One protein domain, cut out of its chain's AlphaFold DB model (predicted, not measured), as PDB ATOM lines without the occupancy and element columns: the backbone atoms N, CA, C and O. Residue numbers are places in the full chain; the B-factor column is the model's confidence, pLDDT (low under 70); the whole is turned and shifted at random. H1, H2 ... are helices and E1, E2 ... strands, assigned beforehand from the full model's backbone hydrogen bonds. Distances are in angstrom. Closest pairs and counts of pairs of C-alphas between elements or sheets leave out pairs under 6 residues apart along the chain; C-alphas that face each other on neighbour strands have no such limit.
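What this domain is: This is residues 517 to 524, 543 to 570, 839 to 906 and 928 to 959 of the 959 residues of the protein "Serine_hydrolase_(FSH1)/50S_ribosome-binding_GTPase/GTPase_of_uncharacterized_function_C-terminal_-_putative" of Leishmania infantum (UniProt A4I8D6). A strongly twisted sheet of five strands curls round helix H3, while the longest helix, H4, leads away from the sheet and makes one end of the long axis. The short helices H1 and H2 pack on each other away from the sheet, and the short strands E1 and E2, joined by a tight link, lie off the sheet too, their centres farthest of the named elements from the mean of the C-alphas. The printed part has 136 residues, with four named helices and seven named strands in the order H1 H2 E1 E2 E3 E4 H3 E5 H4 E6 E7. The sheet is mixed, in the order E4 E3 E7 E5 E6, and the class is mixed, helices and strands. The whole is compact, with a radius of gyration of the C-alphas of 15.1 A, and spans 45 by 30 by 29 A.

How they stand to each other: H1, residues 517 to 522, touches H2, residues 544 to 548, closest at the C-alphas of Ala 522 and Ala 545, 4.4 A. E1, residues 562 to 565, and E2, residues 568 to 570, pair with no named strand; their closest C-alphas, Val 563 and His 569, are 5.9 A apart. E3, residues 840 to 844, and E4, residues 858 to 860, form an antiparallel hairpin, with N 842 and O 858 at 2.8 A. H3, residues 866 to 875, is on one face of the sheet, two layers, strands and a helix; its C-alpha 866 is 6.7 A from C-alpha 886 of E5, residues 883 to 890. E4, H3 and E5 form a split strand-helix-strand unit, two strands running the same way with others between them, and its crossover is right-handed. H4, residues 892 to 906, only grazes the sheet with residues 892 to 896. With residues 894 to 898 alone H4 only just touches H1, at 3 pairs of C-alphas within 8 A, the closest Thr 517 and Lys 895, 6.3 A; they are about perpendicular, at 78 degrees. The edge strand E6, residues 934 to 936, is antiparallel to E5, with N 888 and O 934 at 2.8 A. E7, residues 946 to 953, is parallel to E3, with N 947 and O 841 at 2.8 A, and antiparallel to E5, with N 950 and O 887 at 2.8 A. Every O i to N i+4 pair is within hydrogen-bond range in H1, H3 and H4; H2 has 0 of 1, and 1 of 2 O i to N i+3 pairs.

Where its parts are: H1 begins at C-alpha 517, (22.825, 35.190, 175.309). H3 measures 14.4 A, H4 21.1 A, E5 19.9 A and E7 21.7 A from first to last C-alpha. H4 ends at C-alpha 906, (19.123, 17.795, 182.807), and E7 at C-alpha 953, (11.761, 59.964, 172.599).

The domain as a whole: The C-alphas farthest apart, Leu 906 and Asn 954, are 47.8 A apart. The printed part is cut between residues 524 and 543, where the C-alphas are 10.3 A apart, between residues 570 and 839, where they are 19.0 A apart, and between residues 906 and 928, where they are 24.5 A apart. The links H2 to E1 and E3 to E4 are long. Mean pLDDT of the printed part is 74.8; 42 residues are under 70, among them 543 to 555 and 899 to 906.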
ATOM      1  N   THR A 517      23.223  35.283 176.723       71.75
ATOM      2  CA  THR A 517      22.825  35.190 175.309       71.75
ATOM      3  C   THR A 517      23.704  36.056 174.399       71.75
ATOM      4  O   THR A 517      24.219  35.574 173.394       71.75
ATOM      5  N   LEU A 518      23.916  37.324 174.768       72.42
ATOM      6  CA  LEU A 518      24.722  38.273 173.997       72.42
ATOM      7  C   LEU A 518      26.207  37.898 173.968       72.42
ATOM      8  O   LEU A 518      26.851  38.033 172.931       72.42
ATOM      9  N   ARG A 519      26.752  37.397 175.083       69.27
ATOM     10  CA  ARG A 519      28.152  36.952 175.159       69.27
ATOM     11  C   ARG A 519      28.408  35.681 174.361       69.27
ATOM     12  O   ARG A 519      29.381  35.643 173.618       69.27
ATOM     13  N   ALA A 520      27.537  34.677 174.467       64.82
ATOM     14  CA  ALA A 520      27.686  33.419 173.732       64.82
ATOM     15  C   ALA A 520      27.766  33.650 172.214       64.82
ATOM     16  O   ALA A 520      28.577  33.039 171.526       64.82
ATOM     17  N   ALA A 521      26.978  34.593 171.700       60.71
ATOM     18  CA  ALA A 521      26.983  34.937 170.286       60.71
ATOM     19  C   ALA A 521      28.152  35.845 169.851       60.71
ATOM     20  O   ALA A 521      28.493  35.881 168.669       60.71
ATOM     21  N   ALA A 522      28.794  36.565 170.778       56.29
ATOM     22  CA  ALA A 522      29.990  37.367 170.502       56.29
ATOM     23  C   ALA A 522      31.251  36.519 170.247       56.29
ATOM     24  O   ALA A 522      32.165  36.979 169.573       56.29
ATOM     25  N   VAL A 523      31.298  35.293 170.779       49.32
ATOM     26  CA  VAL A 523      32.456  34.382 170.677       49.32
ATOM     27  C   VAL A 523      32.467  33.588 169.358       49.32
ATOM     28  O   VAL A 523      33.469  32.963 169.029       49.32
ATOM     29  N   ALA A 524      31.392  33.626 168.563       41.25
ATOM     30  CA  ALA A 524      31.357  32.951 167.267       41.25
ATOM     31  C   ALA A 524      32.450  33.525 166.330       41.25
ATOM     32  O   ALA A 524      32.440  34.733 166.079       41.25
ATOM     33  N   SER A 543      28.132  43.711 164.096       47.23
ATOM     34  CA  SER A 543      29.062  42.622 164.444       47.23
ATOM     35  C   SER A 543      28.817  42.174 165.895       47.23
ATOM     36  O   SER A 543      28.698  43.020 166.783       47.23
ATOM     37  N   SER A 544      28.727  40.859 166.154       48.63
ATOM     38  CA  SER A 544      28.350  40.318 167.476       48.63
ATOM     39  C   SER A 544      29.353  40.652 168.587       48.63
ATOM     40  O   SER A 544      28.946  40.836 169.733       48.63
ATOM     41  N   ALA A 545      30.637  40.815 168.249       47.18
ATOM     42  CA  ALA A 545      31.692  41.198 169.189       47.18
ATOM     43  C   ALA A 545      31.483  42.600 169.797       47.18
ATOM     44  O   ALA A 545      31.950  42.882 170.899       47.18
ATOM     45  N   VAL A 546      30.762  43.492 169.107       49.04
ATOM     46  CA  VAL A 546      30.597  44.885 169.548       49.04
ATOM     47  C   VAL A 546      29.498  45.002 170.622       49.04
ATOM     48  O   VAL A 546      29.603  45.861 171.502       49.04
ATOM     49  N   LEU A 547      28.488  44.115 170.619       50.65
ATOM     50  CA  LEU A 547      27.382  44.115 171.595       50.65
ATOM     51  C   LEU A 547      27.857  43.832 173.027       50.65
ATOM     52  O   LEU A 547      27.298  44.379 173.977       50.65
ATOM     53  N   SER A 548      28.873  42.980 173.185       51.53
ATOM     54  CA  SER A 548      29.308  42.437 174.477       51.53
ATOM     55  C   SER A 548      30.464  43.192 175.138       51.53
ATOM     56  O   SER A 548      30.724  42.955 176.314       51.53
ATOM     57  N   SER A 549      31.128  44.113 174.428       48.99
ATOM     58  CA  SER A 549      32.343  44.806 174.899       48.99
ATOM     59  C   SER A 549      32.206  45.516 176.260       48.99
ATOM     60  O   SER A 549      33.198  45.664 176.968       48.99
ATOM     61  N   GLY A 550      30.991  45.918 176.656       52.65
ATOM     62  CA  GLY A 550      30.707  46.542 177.957       52.65
ATOM     63  C   GLY A 550      30.391  45.573 179.110       52.65
ATOM     64  O   GLY A 550      30.388  45.989 180.265       52.65
ATOM     65  N   LEU A 551      30.136  44.290 178.835       55.48
ATOM     66  CA  LEU A 551      29.736  43.281 179.828       55.48
ATOM     67  C   LEU A 551      30.975  42.582 180.423       55.48
ATOM     68  O   LEU A 551      31.180  41.389 180.211       55.48
ATOM     69  N   ALA A 552      31.822  43.328 181.138       49.35
ATOM     70  CA  ALA A 552      33.135  42.850 181.594       49.35
ATOM     71  C   ALA A 552      33.113  41.818 182.749       49.35
ATOM     72  O   ALA A 552      34.117  41.148 182.969       49.35
ATOM     73  N   GLY A 553      32.009  41.673 183.493       57.37
ATOM     74  CA  GLY A 553      31.883  40.709 184.601       57.37
ATOM     75  C   GLY A 553      30.994  39.511 184.260       57.37
ATOM     76  O   GLY A 553      30.041  39.658 183.497       57.37
ATOM     77  N   ASP A 554      31.241  38.335 184.854       62.20
ATOM     78  CA  ASP A 554      30.439  37.109 184.644       62.20
ATOM     79  C   ASP A 554      28.937  37.315 184.895       62.20
ATOM     80  O   ASP A 554      28.093  36.691 184.243       62.20
ATOM     81  N   LEU A 555      28.591  38.254 185.774       68.43
ATOM     82  CA  LEU A 555      27.226  38.631 186.126       68.43
ATOM     83  C   LEU A 555      27.022  40.126 185.849       68.43
ATOM     84  O   LEU A 555      27.879  40.946 186.173       68.43
ATOM     85  N   CYS A 556      25.899  40.473 185.217       78.49
ATOM     86  CA  CYS A 556      25.556  41.864 184.912       78.49
ATOM     87  C   CYS A 556      24.928  42.570 186.124       78.49
ATOM     88  O   CYS A 556      24.589  41.941 187.126       78.49
ATOM     89  N   ASP A 557      24.688  43.871 185.992       80.28
ATOM     90  CA  ASP A 557      24.076  44.753 186.991       80.28
ATOM     91  C   ASP A 557      22.546  44.583 187.131       80.28
ATOM     92  O   ASP A 557      21.808  45.549 187.308       80.28
ATOM     93  N   ALA A 558      22.035  43.349 187.033       83.07
ATOM     94  CA  ALA A 558      20.606  43.069 187.153       83.07
ATOM     95  C   ALA A 558      20.034  43.647 188.463       83.07
ATOM     96  O   ALA A 558      20.562  43.372 189.538       83.07
ATOM     97  N   LYS A 559      18.912  44.381 188.383       79.45
ATOM     98  CA  LYS A 559      18.314  45.122 189.516       79.45
ATOM     99  C   LYS A 559      18.123  44.291 190.793       79.45
ATOM    100  O   LYS A 559      18.266  44.819 191.889       79.45
ATOM    101  N   TYR A 560      17.796  43.008 190.653       81.88
ATOM    102  CA  TYR A 560      17.567  42.084 191.772       81.88
ATOM    103  C   TYR A 560      18.673  41.026 191.911       81.88
ATOM    104  O   TYR A 560      18.500  40.026 192.603       81.88
ATOM    105  N   GLY A 561      19.808  41.222 191.239       85.85
ATOM    106  CA  GLY A 561      20.930  40.295 191.244       85.85
ATOM    107  C   GLY A 561      20.666  38.990 190.492       85.85
ATOM    108  O   GLY A 561      19.705  38.841 189.729       85.85
ATOM    109  N   HIS A 562      21.568  38.037 190.707       87.36
ATOM    110  CA  HIS A 562      21.594  36.742 190.039       87.36
ATOM    111  C   HIS A 562      21.335  35.583 191.008       87.36
ATOM    112  O   HIS A 562      21.390  35.730 192.232       87.36
ATOM    113  N   VAL A 563      20.998  34.426 190.446       89.33
ATOM    114  CA  VAL A 563      20.732  33.188 191.177       89.33
ATOM    115  C   VAL A 563      21.153  31.991 190.330       89.33
ATOM    116  O   VAL A 563      21.122  32.056 189.101       89.33
ATOM    117  N   ARG A 564      21.578  30.904 190.981       88.03
ATOM    118  CA  ARG A 564      21.825  29.637 190.292       88.03
ATOM    119  C   ARG A 564      20.491  28.926 190.070       88.03
ATOM    120  O   ARG A 564      19.742  28.735 191.023       88.03
ATOM    121  N   ALA A 565      20.224  28.539 188.830       87.44
ATOM    122  CA  ALA A 565      19.092  27.698 188.459       87.44
ATOM    123  C   ALA A 565      19.467  26.845 187.241       87.44
ATOM    124  O   ALA A 565      20.310  27.245 186.434       87.44
ATOM    125  N   LEU A 566      18.874  25.660 187.122       82.44
ATOM    126  CA  LEU A 566      19.103  24.681 186.057       82.44
ATOM    127  C   LEU A 566      20.607  24.442 185.822       82.44
ATOM    128  O   LEU A 566      21.098  24.452 184.697       82.44
ATOM    129  N   GLY A 567      21.367  24.328 186.918       78.81
ATOM    130  CA  GLY A 567      22.816  24.103 186.907       78.81
ATOM    131  C   GLY A 567      23.696  25.317 186.572       78.81
ATOM    132  O   GLY A 567      24.913  25.214 186.714       78.81
ATOM    133  N   SER A 568      23.132  26.474 186.203       81.48
ATOM    134  CA  SER A 568      23.876  27.649 185.719       81.48
ATOM    135  C   SER A 568      23.697  28.889 186.604       81.48
ATOM    136  O   SER A 568      22.627  29.126 187.154       81.48
ATOM    137  N   HIS A 569      24.729  29.737 186.688       83.01
ATOM    138  CA  HIS A 569      24.680  31.049 187.359       83.01
ATOM    139  C   HIS A 569      24.143  32.179 186.461       83.01
ATOM    140  O   HIS A 569      24.066  33.335 186.872       83.01
ATOM    141  N   HIS A 570      23.758  31.872 185.221       83.65
ATOM    142  CA  HIS A 570      23.313  32.868 184.246       83.65
ATOM    143  C   HIS A 570      21.848  33.288 184.395       83.65
ATOM    144  O   HIS A 570      21.298  33.897 183.479       83.65
ATOM    145  N   VAL A 839       5.545  34.844 178.364       77.18
ATOM    146  CA  VAL A 839       5.564  36.315 178.394       77.18
ATOM    147  C   VAL A 839       6.649  36.924 177.515       77.18
ATOM    148  O   VAL A 839       7.668  36.300 177.214       77.18
ATOM    149  N   MET A 840       6.439  38.180 177.121       85.06
ATOM    150  CA  MET A 840       7.440  38.996 176.449       85.06
ATOM    151  C   MET A 840       8.335  39.690 177.478       85.06
ATOM    152  O   MET A 840       7.866  40.478 178.300       85.06
ATOM    153  N   LEU A 841       9.638  39.438 177.380       87.29
ATOM    154  CA  LEU A 841      10.672  40.117 178.154       87.29
ATOM    155  C   LEU A 841      11.240  41.281 177.342       87.29
ATOM    156  O   LEU A 841      11.813  41.073 176.272       87.29
ATOM    157  N   VAL A 842      11.111  42.498 177.857       88.48
ATOM    158  CA  VAL A 842      11.661  43.706 177.240       88.48
ATOM    159  C   VAL A 842      12.839  44.206 178.061       88.48
ATOM    160  O   VAL A 842      12.712  44.505 179.251       88.48
ATOM    161  N   TYR A 843      13.980  44.342 177.392       88.09
ATOM    162  CA  TYR A 843      15.207  44.893 177.952       88.09
ATOM    163  C   TYR A 843      15.468  46.272 177.337       88.09
ATOM    164  O   TYR A 843      15.957  46.344 176.204       88.09
ATOM    165  N   PRO A 844      15.105  47.366 178.028       86.52
ATOM    166  CA  PRO A 844      15.326  48.707 177.509       86.52
ATOM    167  C   PRO A 844      16.826  49.021 177.471       86.52
ATOM    168  O   PRO A 844      17.533  48.838 178.460       86.52
ATOM    169  N   VAL A 845      17.310  49.514 176.328       84.07
ATOM    170  CA  VAL A 845      18.702  49.939 176.125       84.07
ATOM    171  C   VAL A 845      18.771  51.332 175.505       84.07
ATOM    172  O   VAL A 845      17.960  51.698 174.653       84.07
ATOM    173  N   ARG A 846      19.780  52.118 175.897       77.42
ATOM    174  CA  ARG A 846      20.003  53.469 175.342       77.42
ATOM    175  C   ARG A 846      20.506  53.422 173.897       77.42
ATOM    176  O   ARG A 846      20.069  54.177 173.025       77.42
ATOM    177  N   ALA A 847      21.421  52.497 173.645       74.33
ATOM    178  CA  ALA A 847      21.971  52.192 172.341       74.33
ATOM    179  C   ALA A 847      22.156  50.681 172.244       74.33
ATOM    180  O   ALA A 847      22.424  50.023 173.247       74.33
ATOM    181  N   PHE A 848      22.058  50.136 171.033       73.37
ATOM    182  CA  PHE A 848      22.456  48.750 170.827       73.37
ATOM    183  C   PHE A 848      23.963  48.574 171.010       73.37
ATOM    184  O   PHE A 848      24.383  47.472 171.293       73.37
ATOM    185  N   HIS A 849      24.779  49.625 170.886       66.37
ATOM    186  CA  HIS A 849      26.232  49.489 170.877       66.37
ATOM    187  C   HIS A 849      26.955  50.661 171.545       66.37
ATOM    188  O   HIS A 849      26.756  51.796 171.105       66.37
ATOM    189  N   PRO A 850      27.849  50.401 172.517       63.33
ATOM    190  CA  PRO A 850      27.965  49.185 173.338       63.33
ATOM    191  C   PRO A 850      26.818  49.084 174.362       63.33
ATOM    192  O   PRO A 850      26.366  50.101 174.893       63.33
ATOM    193  N   VAL A 851      26.347  47.868 174.666       65.43
ATOM    194  CA  VAL A 851      25.379  47.657 175.756       65.43
ATOM    195  C   VAL A 851      26.134  47.679 177.084       65.43
ATOM    196  O   VAL A 851      26.880  46.753 177.394       65.43
ATOM    197  N   THR A 852      25.965  48.745 177.866       63.93
ATOM    198  CA  THR A 852      26.677  48.926 179.144       63.93
ATOM    199  C   THR A 852      25.919  48.378 180.348       63.93
ATOM    200  O   THR A 852      26.534  48.050 181.354       63.93
ATOM    201  N   SER A 853      24.589  48.303 180.269       69.90
ATOM    202  CA  SER A 853      23.722  47.854 181.359       69.90
ATOM    203  C   SER A 853      22.473  47.186 180.797       69.90
ATOM    204  O   SER A 853      21.905  47.637 179.799       69.90
ATOM    205  N   LEU A 854      22.050  46.110 181.458       77.75
ATOM    206  CA  LEU A 854      20.760  45.452 181.243       77.75
ATOM    207  C   LEU A 854      20.041  45.313 182.585       77.75
ATOM    208  O   LEU A 854      19.433  44.273 182.848       77.75
ATOM    209  N   ALA A 855      20.158  46.324 183.451       76.42
ATOM    210  CA  ALA A 855      19.645  46.286 184.817       76.42
ATOM    211  C   ALA A 855      18.136  46.006 184.871       76.42
ATOM    212  O   ALA A 855      17.671  45.203 185.689       76.42
ATOM    213  N   HIS A 856      17.378  46.627 183.963       79.17
ATOM    214  CA  HIS A 856      15.924  46.517 183.887       79.17
ATOM    215  C   HIS A 856      15.483  45.367 182.973       79.17
ATOM    216  O   HIS A 856      16.013  45.161 181.883       79.17
ATOM    217  N   CYS A 857      14.480  44.623 183.429       83.20
ATOM    218  CA  CYS A 857      13.739  43.642 182.646       83.20
ATOM    219  C   CYS A 857      12.264  43.875 182.942       83.20
ATOM    220  O   CYS A 857      11.868  43.818 184.108       83.20
ATOM    221  N   LEU A 858      11.490  44.174 181.907       84.30
ATOM    222  CA  LEU A 858      10.057  44.396 182.014       84.30
ATOM    223  C   LEU A 858       9.315  43.236 181.358       84.30
ATOM    224  O   LEU A 858       9.705  42.762 180.291       84.30
ATOM    225  N   THR A 859       8.242  42.796 181.995       83.32
ATOM    226  CA  THR A 859       7.385  41.702 181.547       83.32
ATOM    227  C   THR A 859       6.095  42.251 180.963       83.32
ATOM    228  O   THR A 859       5.428  43.108 181.547       83.32
ATOM    229  N   PHE A 860       5.725  41.731 179.802       83.00
ATOM    230  CA  PHE A 860       4.508  42.085 179.088       83.00
ATOM    231  C   PHE A 860       3.822  40.820 178.576       83.00
ATOM    232  O   PHE A 860       4.472  39.799 178.347       83.00
ATOM    233  N   LYS A 861       2.510  40.890 178.346       74.65
ATOM    234  CA  LYS A 861       1.804  39.822 177.635       74.65
ATOM    235  C   LYS A 861       2.336  39.733 176.204       74.65
ATOM    236  O   LYS A 861       2.580  40.759 175.559       74.65
ATOM    237  N   LEU A 862       2.538  38.511 175.718       74.58
ATOM    238  CA  LEU A 862       2.946  38.279 174.337       74.58
ATOM    239  C   LEU A 862       1.894  38.869 173.394       74.58
ATOM    240  O   LEU A 862       0.717  38.536 173.510       74.58
ATOM    241  N   GLY A 863       2.318  39.728 172.468       73.14
ATOM    242  CA  GLY A 863       1.395  40.482 171.623       73.14
ATOM    243  C   GLY A 863       1.188  41.945 172.036       73.14
ATOM    244  O   GLY A 863       0.445  42.660 171.375       73.14
ATOM    245  N   SER A 864       1.862  42.427 173.084       82.36
ATOM    246  CA  SER A 864       1.801  43.849 173.448       82.36
ATOM    247  C   SER A 864       2.381  44.746 172.342       82.36
ATOM    248  O   SER A 864       3.384  44.406 171.704       82.36
ATOM    249  N   SER A 865       1.767  45.913 172.136       85.49
ATOM    250  CA  SER A 865       2.213  46.910 171.157       85.49
ATOM    251  C   SER A 865       3.450  47.686 171.622       85.49
ATOM    252  O   SER A 865       3.733  47.803 172.821       85.49
ATOM    253  N   ALA A 866       4.182  48.265 170.666       87.51
ATOM    254  CA  ALA A 866       5.302  49.166 170.950       87.51
ATOM    255  C   ALA A 866       4.881  50.372 171.814       87.51
ATOM    256  O   ALA A 866       5.638  50.816 172.682       87.51
ATOM    257  N   GLU A 867       3.660  50.878 171.618       88.49
ATOM    258  CA  GLU A 867       3.058  51.910 172.462       88.49
ATOM    259  C   GLU A 867       2.947  51.494 173.928       88.49
ATOM    260  O   GLU A 867       3.352  52.253 174.807       88.49
ATOM    261  N   ARG A 868       2.431  50.292 174.204       85.17
ATOM    262  CA  ARG A 868       2.234  49.819 175.580       85.17
ATOM    263  C   ARG A 868       3.560  49.734 176.330       85.17
ATOM    264  O   ARG A 868       3.649  50.152 177.482       85.17
ATOM    265  N   VAL A 869       4.606  49.261 175.652       88.41
ATOM    266  CA  VAL A 869       5.971  49.227 176.198       88.41
ATOM    267  C   VAL A 869       6.478  50.636 176.505       88.41
ATOM    268  O   VAL A 869       7.030  50.871 177.580       88.41
ATOM    269  N   PHE A 870       6.274  51.583 175.587       88.11
ATOM    270  CA  PHE A 870       6.647  52.981 175.797       88.11
ATOM    271  C   PHE A 870       5.913  53.603 176.993       88.11
ATOM    272  O   PHE A 870       6.560  54.190 177.858       88.11
ATOM    273  N   ASN A 871       4.594  53.428 177.084       87.31
ATOM    274  CA  ASN A 871       3.778  53.977 178.167       87.31
ATOM    275  C   ASN A 871       4.191  53.409 179.532       87.31
ATOM    276  O   ASN A 871       4.342  54.165 180.490       87.31
ATOM    277  N   ALA A 872       4.475  52.105 179.608       83.88
ATOM    278  CA  ALA A 872       4.985  51.479 180.824       83.88
ATOM    279  C   ALA A 872       6.354  52.046 181.241       83.88
ATOM    280  O   ALA A 872       6.597  52.278 182.422       83.88
ATOM    281  N   LEU A 873       7.248  52.314 180.283       83.69
ATOM    282  CA  LEU A 873       8.546  52.935 180.567       83.69
ATOM    283  C   LEU A 873       8.410  54.387 181.040       83.69
ATOM    284  O   LEU A 873       9.163  54.797 181.921       83.69
ATOM    285  N   VAL A 874       7.448  55.141 180.502       83.18
ATOM    286  CA  VAL A 874       7.116  56.491 180.988       83.18
ATOM    287  C   VAL A 874       6.568  56.436 182.411       83.18
ATOM    288  O   VAL A 874       7.013  57.194 183.269       83.18
ATOM    289  N   HIS A 875       5.658  55.503 182.691       79.06
ATOM    290  CA  HIS A 875       5.086  55.318 184.023       79.06
ATOM    291  C   HIS A 875       6.147  54.930 185.065       79.06
ATOM    292  O   HIS A 875       6.160  55.458 186.172       79.06
ATOM    293  N   LEU A 876       7.090  54.066 184.683       77.38
ATOM    294  CA  LEU A 876       8.232  53.681 185.517       77.38
ATOM    295  C   LEU A 876       9.327  54.755 185.604       77.38
ATOM    296  O   LEU A 876      10.365  54.495 186.208       77.38
ATOM    297  N   GLN A 877       9.121  55.929 184.995       80.57
ATOM    298  CA  GLN A 877      10.086  57.033 184.942       80.57
ATOM    299  C   GLN A 877      11.436  56.639 184.316       80.57
ATOM    300  O   GLN A 877      12.465  57.252 184.589       80.57
ATOM    301  N   LEU A 878      11.436  55.619 183.452       77.97
ATOM    302  CA  LEU A 878      12.609  55.163 182.697       77.97
ATOM    303  C   LEU A 878      12.748  55.897 181.352       77.97
ATOM    304  O   LEU A 878      13.798  55.847 180.714       77.97
ATOM    305  N   LEU A 879      11.682  56.557 180.892       80.54
ATOM    306  CA  LEU A 879      11.647  57.380 179.684       80.54
ATOM    307  C   LEU A 879      10.753  58.603 179.899       80.54
ATOM    308  O   LEU A 879       9.777  58.554 180.636       80.54
ATOM    309  N   GLU A 880      11.036  59.688 179.180       80.13
ATOM    310  CA  GLU A 880      10.164  60.861 179.118       80.13
ATOM    311  C   GLU A 880       9.908  61.280 177.672       80.13
ATOM    312  O   GLU A 880      10.753  61.096 176.791       80.13
ATOM    313  N   GLY A 881       8.765  61.924 177.432       83.06
ATOM    314  CA  GLY A 881       8.450  62.584 176.167       83.06
ATOM    315  C   GLY A 881       7.387  61.863 175.345       83.06
ATOM    316  O   GLY A 881       6.495  61.222 175.884       83.06
ATOM    317  N   LYS A 882       7.456  62.019 174.023       82.71
ATOM    318  CA  LYS A 882       6.623  61.324 173.035       82.71
ATOM    319  C   LYS A 882       7.474  60.299 172.294       82.71
ATOM    320  O   LYS A 882       8.628  60.593 171.978       82.71
ATOM    321  N   LEU A 883       6.895  59.137 171.999       83.84
ATOM    322  CA  LEU A 883       7.520  58.093 171.189       83.84
ATOM    323  C   LEU A 883       7.840  58.638 169.789       83.84
ATOM    324  O   LEU A 883       6.930  58.992 169.042       83.84
ATOM    325  N   VAL A 884       9.126  58.702 169.441       84.47
ATOM    326  CA  VAL A 884       9.604  59.103 168.105       84.47
ATOM    327  C   VAL A 884       9.928  57.870 167.272       84.47
ATOM    328  O   VAL A 884       9.593  57.813 166.091       84.47
ATOM    329  N   ARG A 885      10.588  56.876 167.876       87.76
ATOM    330  CA  ARG A 885      10.980  55.641 167.192       87.76
ATOM    331  C   ARG A 885      11.123  54.491 168.178       87.76
ATOM    332  O   ARG A 885      11.705  54.671 169.246       87.76
ATOM    333  N   PHE A 886      10.658  53.313 167.780       90.73
ATOM    334  CA  PHE A 886      10.860  52.065 168.505       90.73
ATOM    335  C   PHE A 886      11.723  51.131 167.656       90.73
ATOM    336  O   PHE A 886      11.337  50.778 166.543       90.73
ATOM    337  N   GLU A 887      12.897  50.750 168.148       90.62
ATOM    338  CA  GLU A 887      13.779  49.773 167.511       90.62
ATOM    339  C   GLU A 887      13.923  48.553 168.423       90.62
ATOM    340  O   GLU A 887      14.069  48.703 169.635       90.62
ATOM    341  N   MET A 888      13.928  47.345 167.862       90.17
ATOM    342  CA  MET A 888      14.136  46.124 168.638       90.17
ATOM    343  C   MET A 888      15.049  45.105 167.964       90.17
ATOM    344  O   MET A 888      15.087  44.992 166.740       90.17
ATOM    345  N   ILE A 889      15.752  44.328 168.785       86.96
ATOM    346  CA  ILE A 889      16.475  43.119 168.381       86.96
ATOM    347  C   ILE A 889      15.811  41.927 169.070       86.96
ATOM    348  O   ILE A 889      15.665  41.915 170.293       86.96
ATOM    349  N   ASP A 890      15.413  40.934 168.278       85.76
ATOM    350  CA  ASP A 890      14.793  39.703 168.766       85.76
ATOM    351  C   ASP A 890      15.845  38.759 169.373       85.76
ATOM    352  O   ASP A 890      16.736  38.269 168.683       85.76
ATOM    353  N   LEU A 891      15.741  38.487 170.671       83.83
ATOM    354  CA  LEU A 891      16.588  37.531 171.386       83.83
ATOM    355  C   LEU A 891      15.936  36.151 171.542       83.83
ATOM    356  O   LEU A 891      16.604  35.210 171.973       83.83
ATOM    357  N   ALA A 892      14.652  35.998 171.211       80.61
ATOM    358  CA  ALA A 892      13.898  34.772 171.451       80.61
ATOM    359  C   ALA A 892      14.482  33.517 170.774       80.61
ATOM    360  O   ALA A 892      14.421  32.455 171.398       80.61
ATOM    361  N   PRO A 893      15.033  33.561 169.541       76.32
ATOM    362  CA  PRO A 893      15.658  32.387 168.928       76.32
ATOM    363  C   PRO A 893      16.872  31.895 169.723       76.32
ATOM    364  O   PRO A 893      16.952  30.717 170.066       76.32
ATOM    365  N   VAL A 894      17.770  32.815 170.088       74.72
ATOM    366  CA  VAL A 894      19.007  32.505 170.824       74.72
ATOM    367  C   VAL A 894      18.686  32.055 172.251       74.72
ATOM    368  O   VAL A 894      19.238  31.062 172.723       74.72
ATOM    369  N   LYS A 895      17.746  32.736 172.927       76.68
ATOM    370  CA  LYS A 895      17.262  32.345 174.260       76.68
ATOM    371  C   LYS A 895      16.718  30.913 174.244       76.68
ATOM    372  O   LYS A 895      17.125  30.117 175.084       76.68
ATOM    373  N   ARG A 896      15.846  30.575 173.283       73.24
ATOM    374  CA  ARG A 896      15.260  29.227 173.168       73.24
ATOM    375  C   ARG A 896      16.318  28.153 172.950       73.24
ATOM    376  O   ARG A 896      16.260  27.130 173.618       73.24
ATOM    377  N   GLN A 897      17.291  28.389 172.072       71.32
ATOM    378  CA  GLN A 897      18.353  27.419 171.803       71.32
ATOM    379  C   GLN A 897      19.218  27.148 173.046       71.32
ATOM    380  O   GLN A 897      19.432  25.992 173.405       71.32
ATOM    381  N   LEU A 898      19.674  28.202 173.734       70.85
ATOM    382  CA  LEU A 898      20.471  28.065 174.960       70.85
ATOM    383  C   LEU A 898      19.674  27.395 176.085       70.85
ATOM    384  O   LEU A 898      20.198  26.559 176.818       70.85
ATOM    385  N   HIS A 899      18.391  27.735 176.210       68.16
ATOM    386  CA  HIS A 899      17.520  27.125 177.206       68.16
ATOM    387  C   HIS A 899      17.263  25.638 176.920       68.16
ATOM    388  O   HIS A 899      17.353  24.821 177.832       68.16
ATOM    389  N   GLN A 900      17.029  25.262 175.658       68.31
ATOM    390  CA  GLN A 900      16.889  23.860 175.249       68.31
ATOM    391  C   GLN A 900      18.146  23.044 175.554       68.31
ATOM    392  O   GLN A 900      18.028  21.905 175.991       68.31
ATOM    393  N   GLN A 901      19.340  23.618 175.387       68.47
ATOM    394  CA  GLN A 901      20.594  22.960 175.764       68.47
ATOM    395  C   GLN A 901      20.700  22.743 177.281       68.47
ATOM    396  O   GLN A 901      21.088  21.660 177.716       68.47
ATOM    397  N   LEU A 902      20.309  23.736 178.089       67.81
ATOM    398  CA  LEU A 902      20.283  23.605 179.549       67.81
ATOM    399  C   LEU A 902      19.281  22.538 180.005       67.81
ATOM    400  O   LEU A 902      19.633  21.680 180.809       67.81
ATOM    401  N   LEU A 903      18.066  22.530 179.452       63.67
ATOM    402  CA  LEU A 903      17.074  21.492 179.743       63.67
ATOM    403  C   LEU A 903      17.538  20.105 179.283       63.67
ATOM    404  O   LEU A 903      17.399  19.138 180.027       63.67
ATOM    405  N   ALA A 904      18.135  19.997 178.092       62.07
ATOM    406  CA  ALA A 904      18.681  18.737 177.597       62.07
ATOM    407  C   ALA A 904      19.781  18.200 178.521       62.07
ATOM    408  O   ALA A 904      19.797  17.008 178.805       62.07
ATOM    409  N   SER A 905      20.628  19.075 179.076       57.69
ATOM    410  CA  SER A 905      21.660  18.674 180.042       57.69
ATOM    411  C   SER A 905      21.099  18.106 181.352       57.69
ATOM    412  O   SER A 905      21.787  17.343 182.025       57.69
ATOM    413  N   LEU A 906      19.842  18.420 181.692       49.55
ATOM    414  CA  LEU A 906      19.123  17.795 182.807       49.55
ATOM    415  C   LEU A 906      18.486  16.451 182.413       49.55
ATOM    416  O   LEU A 906      18.284  15.603 183.278       49.55
ATOM    417  N   ALA A 928      24.458  32.646 165.766       55.85
ATOM    418  CA  ALA A 928      24.362  33.922 165.072       55.85
ATOM    419  C   ALA A 928      23.280  34.798 165.727       55.85
ATOM    420  O   ALA A 928      22.098  34.449 165.729       55.85
ATOM    421  N   LEU A 929      23.673  35.952 166.272       58.68
ATOM    422  CA  LEU A 929      22.717  36.989 166.667       58.68
ATOM    423  C   LEU A 929      22.031  37.571 165.420       58.68
ATOM    424  O   LEU A 929      22.679  37.731 164.381       58.68
ATOM    425  N   PRO A 930      20.748  37.959 165.511       61.32
ATOM    426  CA  PRO A 930      20.126  38.750 164.464       61.32
ATOM    427  C   PRO A 930      20.861  40.091 164.334       61.32
ATOM    428  O   PRO A 930      20.942  40.875 165.275       61.32
ATOM    429  N   THR A 931      21.417  40.343 163.149       56.97
ATOM    430  CA  THR A 931      22.313  41.480 162.878       56.97
ATOM    431  C   THR A 931      21.587  42.783 162.547       56.97
ATOM    432  O   THR A 931      22.238  43.820 162.418       56.97
ATOM    433  N   SER A 932      20.257  42.760 162.405       67.57
ATOM    434  CA  SER A 932      19.450  43.935 162.058       67.57
ATOM    435  C   SER A 932      18.412  44.243 163.133       67.57
ATOM    436  O   SER A 932      17.621  43.384 163.526       67.57
ATOM    437  N   ALA A 933      18.419  45.491 163.605       81.03
ATOM    438  CA  ALA A 933      17.359  46.016 164.452       81.03
ATOM    439  C   ALA A 933      16.119  46.302 163.595       81.03
ATOM    440  O   ALA A 933      16.201  46.949 162.549       81.03
ATOM    441  N   GLN A 934      14.961  45.836 164.048       86.45
ATOM    442  CA  GLN A 934      13.679  46.095 163.408       86.45
ATOM    443  C   GLN A 934      13.093  47.386 163.972       86.45
ATOM    444  O   GLN A 934      13.053  47.568 165.186       86.45
ATOM    445  N   THR A 935      12.654  48.298 163.103       89.19
ATOM    446  CA  THR A 935      11.912  49.494 163.527       89.19
ATOM    447  C   THR A 935      10.421  49.187 163.489       89.19
ATOM    448  O   THR A 935       9.934  48.766 162.441       89.19
ATOM    449  N   LEU A 936       9.726  49.411 164.603       87.60
ATOM    450  CA  LEU A 936       8.288  49.188 164.725       87.60
ATOM    451  C   LEU A 936       7.507  50.501 164.733       87.60
ATOM    452  O   LEU A 936       7.969  51.524 165.255       87.60
ATOM    453  N   ARG A 937       6.293  50.459 164.181       84.72
ATOM    454  CA  ARG A 937       5.293  51.523 164.361       84.72
ATOM    455  C   ARG A 937       4.660  51.428 165.752       84.72
ATOM    456  O   ARG A 937       4.669  50.381 166.384       84.72
ATOM    457  N   LYS A 938       4.062  52.527 166.213       80.88
ATOM    458  CA  LYS A 938       3.426  52.638 167.538       80.88
ATOM    459  C   LYS A 938       2.370  51.547 167.796       80.88
ATOM    460  O   LYS A 938       2.372  50.947 168.866       80.88
ATOM    461  N   THR A 939       1.546  51.264 166.788       79.65
ATOM    462  CA  THR A 939       0.472  50.257 166.817       79.65
ATOM    463  C   THR A 939       0.941  48.851 166.433       79.65
ATOM    464  O   THR A 939       0.150  47.914 166.449       79.65
ATOM    465  N   GLU A 940       2.212  48.666 166.053       81.45
ATOM    466  CA  GLU A 940       2.709  47.336 165.712       81.45
ATOM    467  C   GLU A 940       2.939  46.500 166.971       81.45
ATOM    468  O   GLU A 940       3.469  46.961 167.988       81.45
ATOM    469  N   VAL A 941       2.538  45.239 166.863       81.73
ATOM    470  CA  VAL A 941       2.610  44.254 167.930       81.73
ATOM    471  C   VAL A 941       3.957  43.541 167.933       81.73
ATOM    472  O   VAL A 941       4.443  43.070 166.901       81.73
ATOM    473  N   ILE A 942       4.535  43.390 169.124       83.68
ATOM    474  CA  ILE A 942       5.765  42.632 169.323       83.68
ATOM    475  C   ILE A 942       5.412  41.151 169.518       83.68
ATOM    476  O   ILE A 942       4.804  40.748 170.510       83.68
ATOM    477  N   SER A 943       5.812  40.321 168.555       78.28
ATOM    478  CA  SER A 943       5.543  38.872 168.544       78.28
ATOM    479  C   SER A 943       6.690  38.014 169.101       78.28
ATOM    480  O   SER A 943       6.591  36.785 169.132       78.28
ATOM    481  N   SER A 944       7.782  38.648 169.537       84.51
ATOM    482  CA  SER A 944       8.924  37.977 170.162       84.51
ATOM    483  C   SER A 944       8.745  37.862 171.680       84.51
ATOM    484  O   SER A 944       8.237  38.775 172.325       84.51
ATOM    485  N   SER A 945       9.200  36.748 172.261       83.19
ATOM    486  CA  SER A 945       9.179  36.517 173.712       83.19
ATOM    487  C   SER A 945      10.336  37.182 174.466       83.19
ATOM    488  O   SER A 945      10.318  37.239 175.693       83.19
ATOM    489  N   ALA A 946      11.360  37.685 173.776       86.17
ATOM    490  CA  ALA A 946      12.477  38.371 174.415       86.17
ATOM    491  C   ALA A 946      13.112  39.366 173.448       86.17
ATOM    492  O   ALA A 946      13.595  38.967 172.390       86.17
ATOM    493  N   VAL A 947      13.155  40.646 173.815       88.65
ATOM    494  CA  VAL A 947      13.635  41.718 172.935       88.65
ATOM    495  C   VAL A 947      14.540  42.702 173.666       88.65
ATOM    496  O   VAL A 947      14.254  43.126 174.785       88.65
ATOM    497  N   LEU A 948      15.621  43.114 173.006       88.24
ATOM    498  CA  LEU A 948      16.322  44.353 173.348       88.24
ATOM    499  C   LEU A 948      15.590  45.497 172.665       88.24
ATOM    500  O   LEU A 948      15.515  45.501 171.438       88.24
ATOM    501  N   ALA A 949      15.064  46.446 173.432       89.77
ATOM    502  CA  ALA A 949      14.295  47.564 172.902       89.77
ATOM    503  C   ALA A 949      15.058  48.875 173.088       89.77
ATOM    504  O   ALA A 949      15.404  49.258 174.205       89.77
ATOM    505  N   ARG A 950      15.284  49.591 171.990       88.08
ATOM    506  CA  ARG A 950      15.787  50.961 171.990       88.08
ATOM    507  C   ARG A 950      14.658  51.892 171.593       88.08
ATOM    508  O   ARG A 950      14.118  51.798 170.493       88.08
ATOM    509  N   ILE A 951      14.330  52.819 172.482       86.73
ATOM    510  CA  ILE A 951      13.219  53.743 172.278       86.73
ATOM    511  C   ILE A 951      13.749  55.169 172.242       86.73
ATOM    512  O   ILE A 951      14.340  55.656 173.208       86.73
ATOM    513  N   LEU A 952      13.546  55.830 171.104       83.79
ATOM    514  CA  LEU A 952      13.848  57.244 170.931       83.79
ATOM    515  C   LEU A 952      12.608  58.055 171.292       83.79
ATOM    516  O   LEU A 952      11.538  57.863 170.706       83.79
ATOM    517  N   SER A 953      12.771  58.983 172.226       81.16
ATOM    518  CA  SER A 953      11.761  59.964 172.599       81.16
ATOM    519  C   SER A 953      12.280  61.385 172.377       81.16
ATOM    520  O   SER A 953      13.481  61.627 172.249       81.16
ATOM    521  N   ASN A 954      11.365  62.348 172.285       80.42
ATOM    522  CA  ASN A 954      11.709  63.754 172.050       80.42
ATOM    523  C   ASN A 954      12.291  64.488 173.282       80.42
ATOM    524  O   ASN A 954      12.729  65.628 173.143       80.42
ATOM    525  N   LYS A 955      12.305  63.871 174.471       63.19
ATOM    526  CA  LYS A 955      12.956  64.395 175.684       63.19
ATOM    527  C   LYS A 955      14.091  63.464 176.121       63.19
ATOM    528  O   LYS A 955      14.035  62.264 175.888       63.19
ATOM    529  N   ARG A 956      15.144  64.041 176.718       55.21
ATOM    530  CA  ARG A 956      16.350  63.316 177.168       55.21
ATOM    531  C   ARG A 956      15.978  62.136 178.079       55.21
ATOM    532  O   ARG A 956      15.206  62.315 179.010       55.21
ATOM    533  N   GLN A 957      16.582  60.971 177.824       50.71
ATOM    534  CA  GLN A 957      16.545  59.798 178.707       50.71
ATOM    535  C   GLN A 957      17.141  60.183 180.074       50.71
ATOM    536  O   GLN A 957      18.318  60.547 180.138       50.71
ATOM    537  N   LEU A 958      16.336  60.156 181.141       46.36
ATOM    538  CA  LEU A 958      16.843  60.192 182.516       46.36
ATOM    539  C   LEU A 958      17.422  58.811 182.849       46.36
ATOM    540  O   LEU A 958      16.924  57.802 182.360       46.36
ATOM    541  N   ALA A 959      18.552  58.833 183.553       36.84
ATOM    542  CA  ALA A 959      19.584  57.800 183.568       36.84
ATOM    543  C   ALA A 959      19.084  56.366 183.810       36.84
ATOM    544  O   ALA A 959      18.457  56.132 184.859       36.84
TER     545      ALA A 959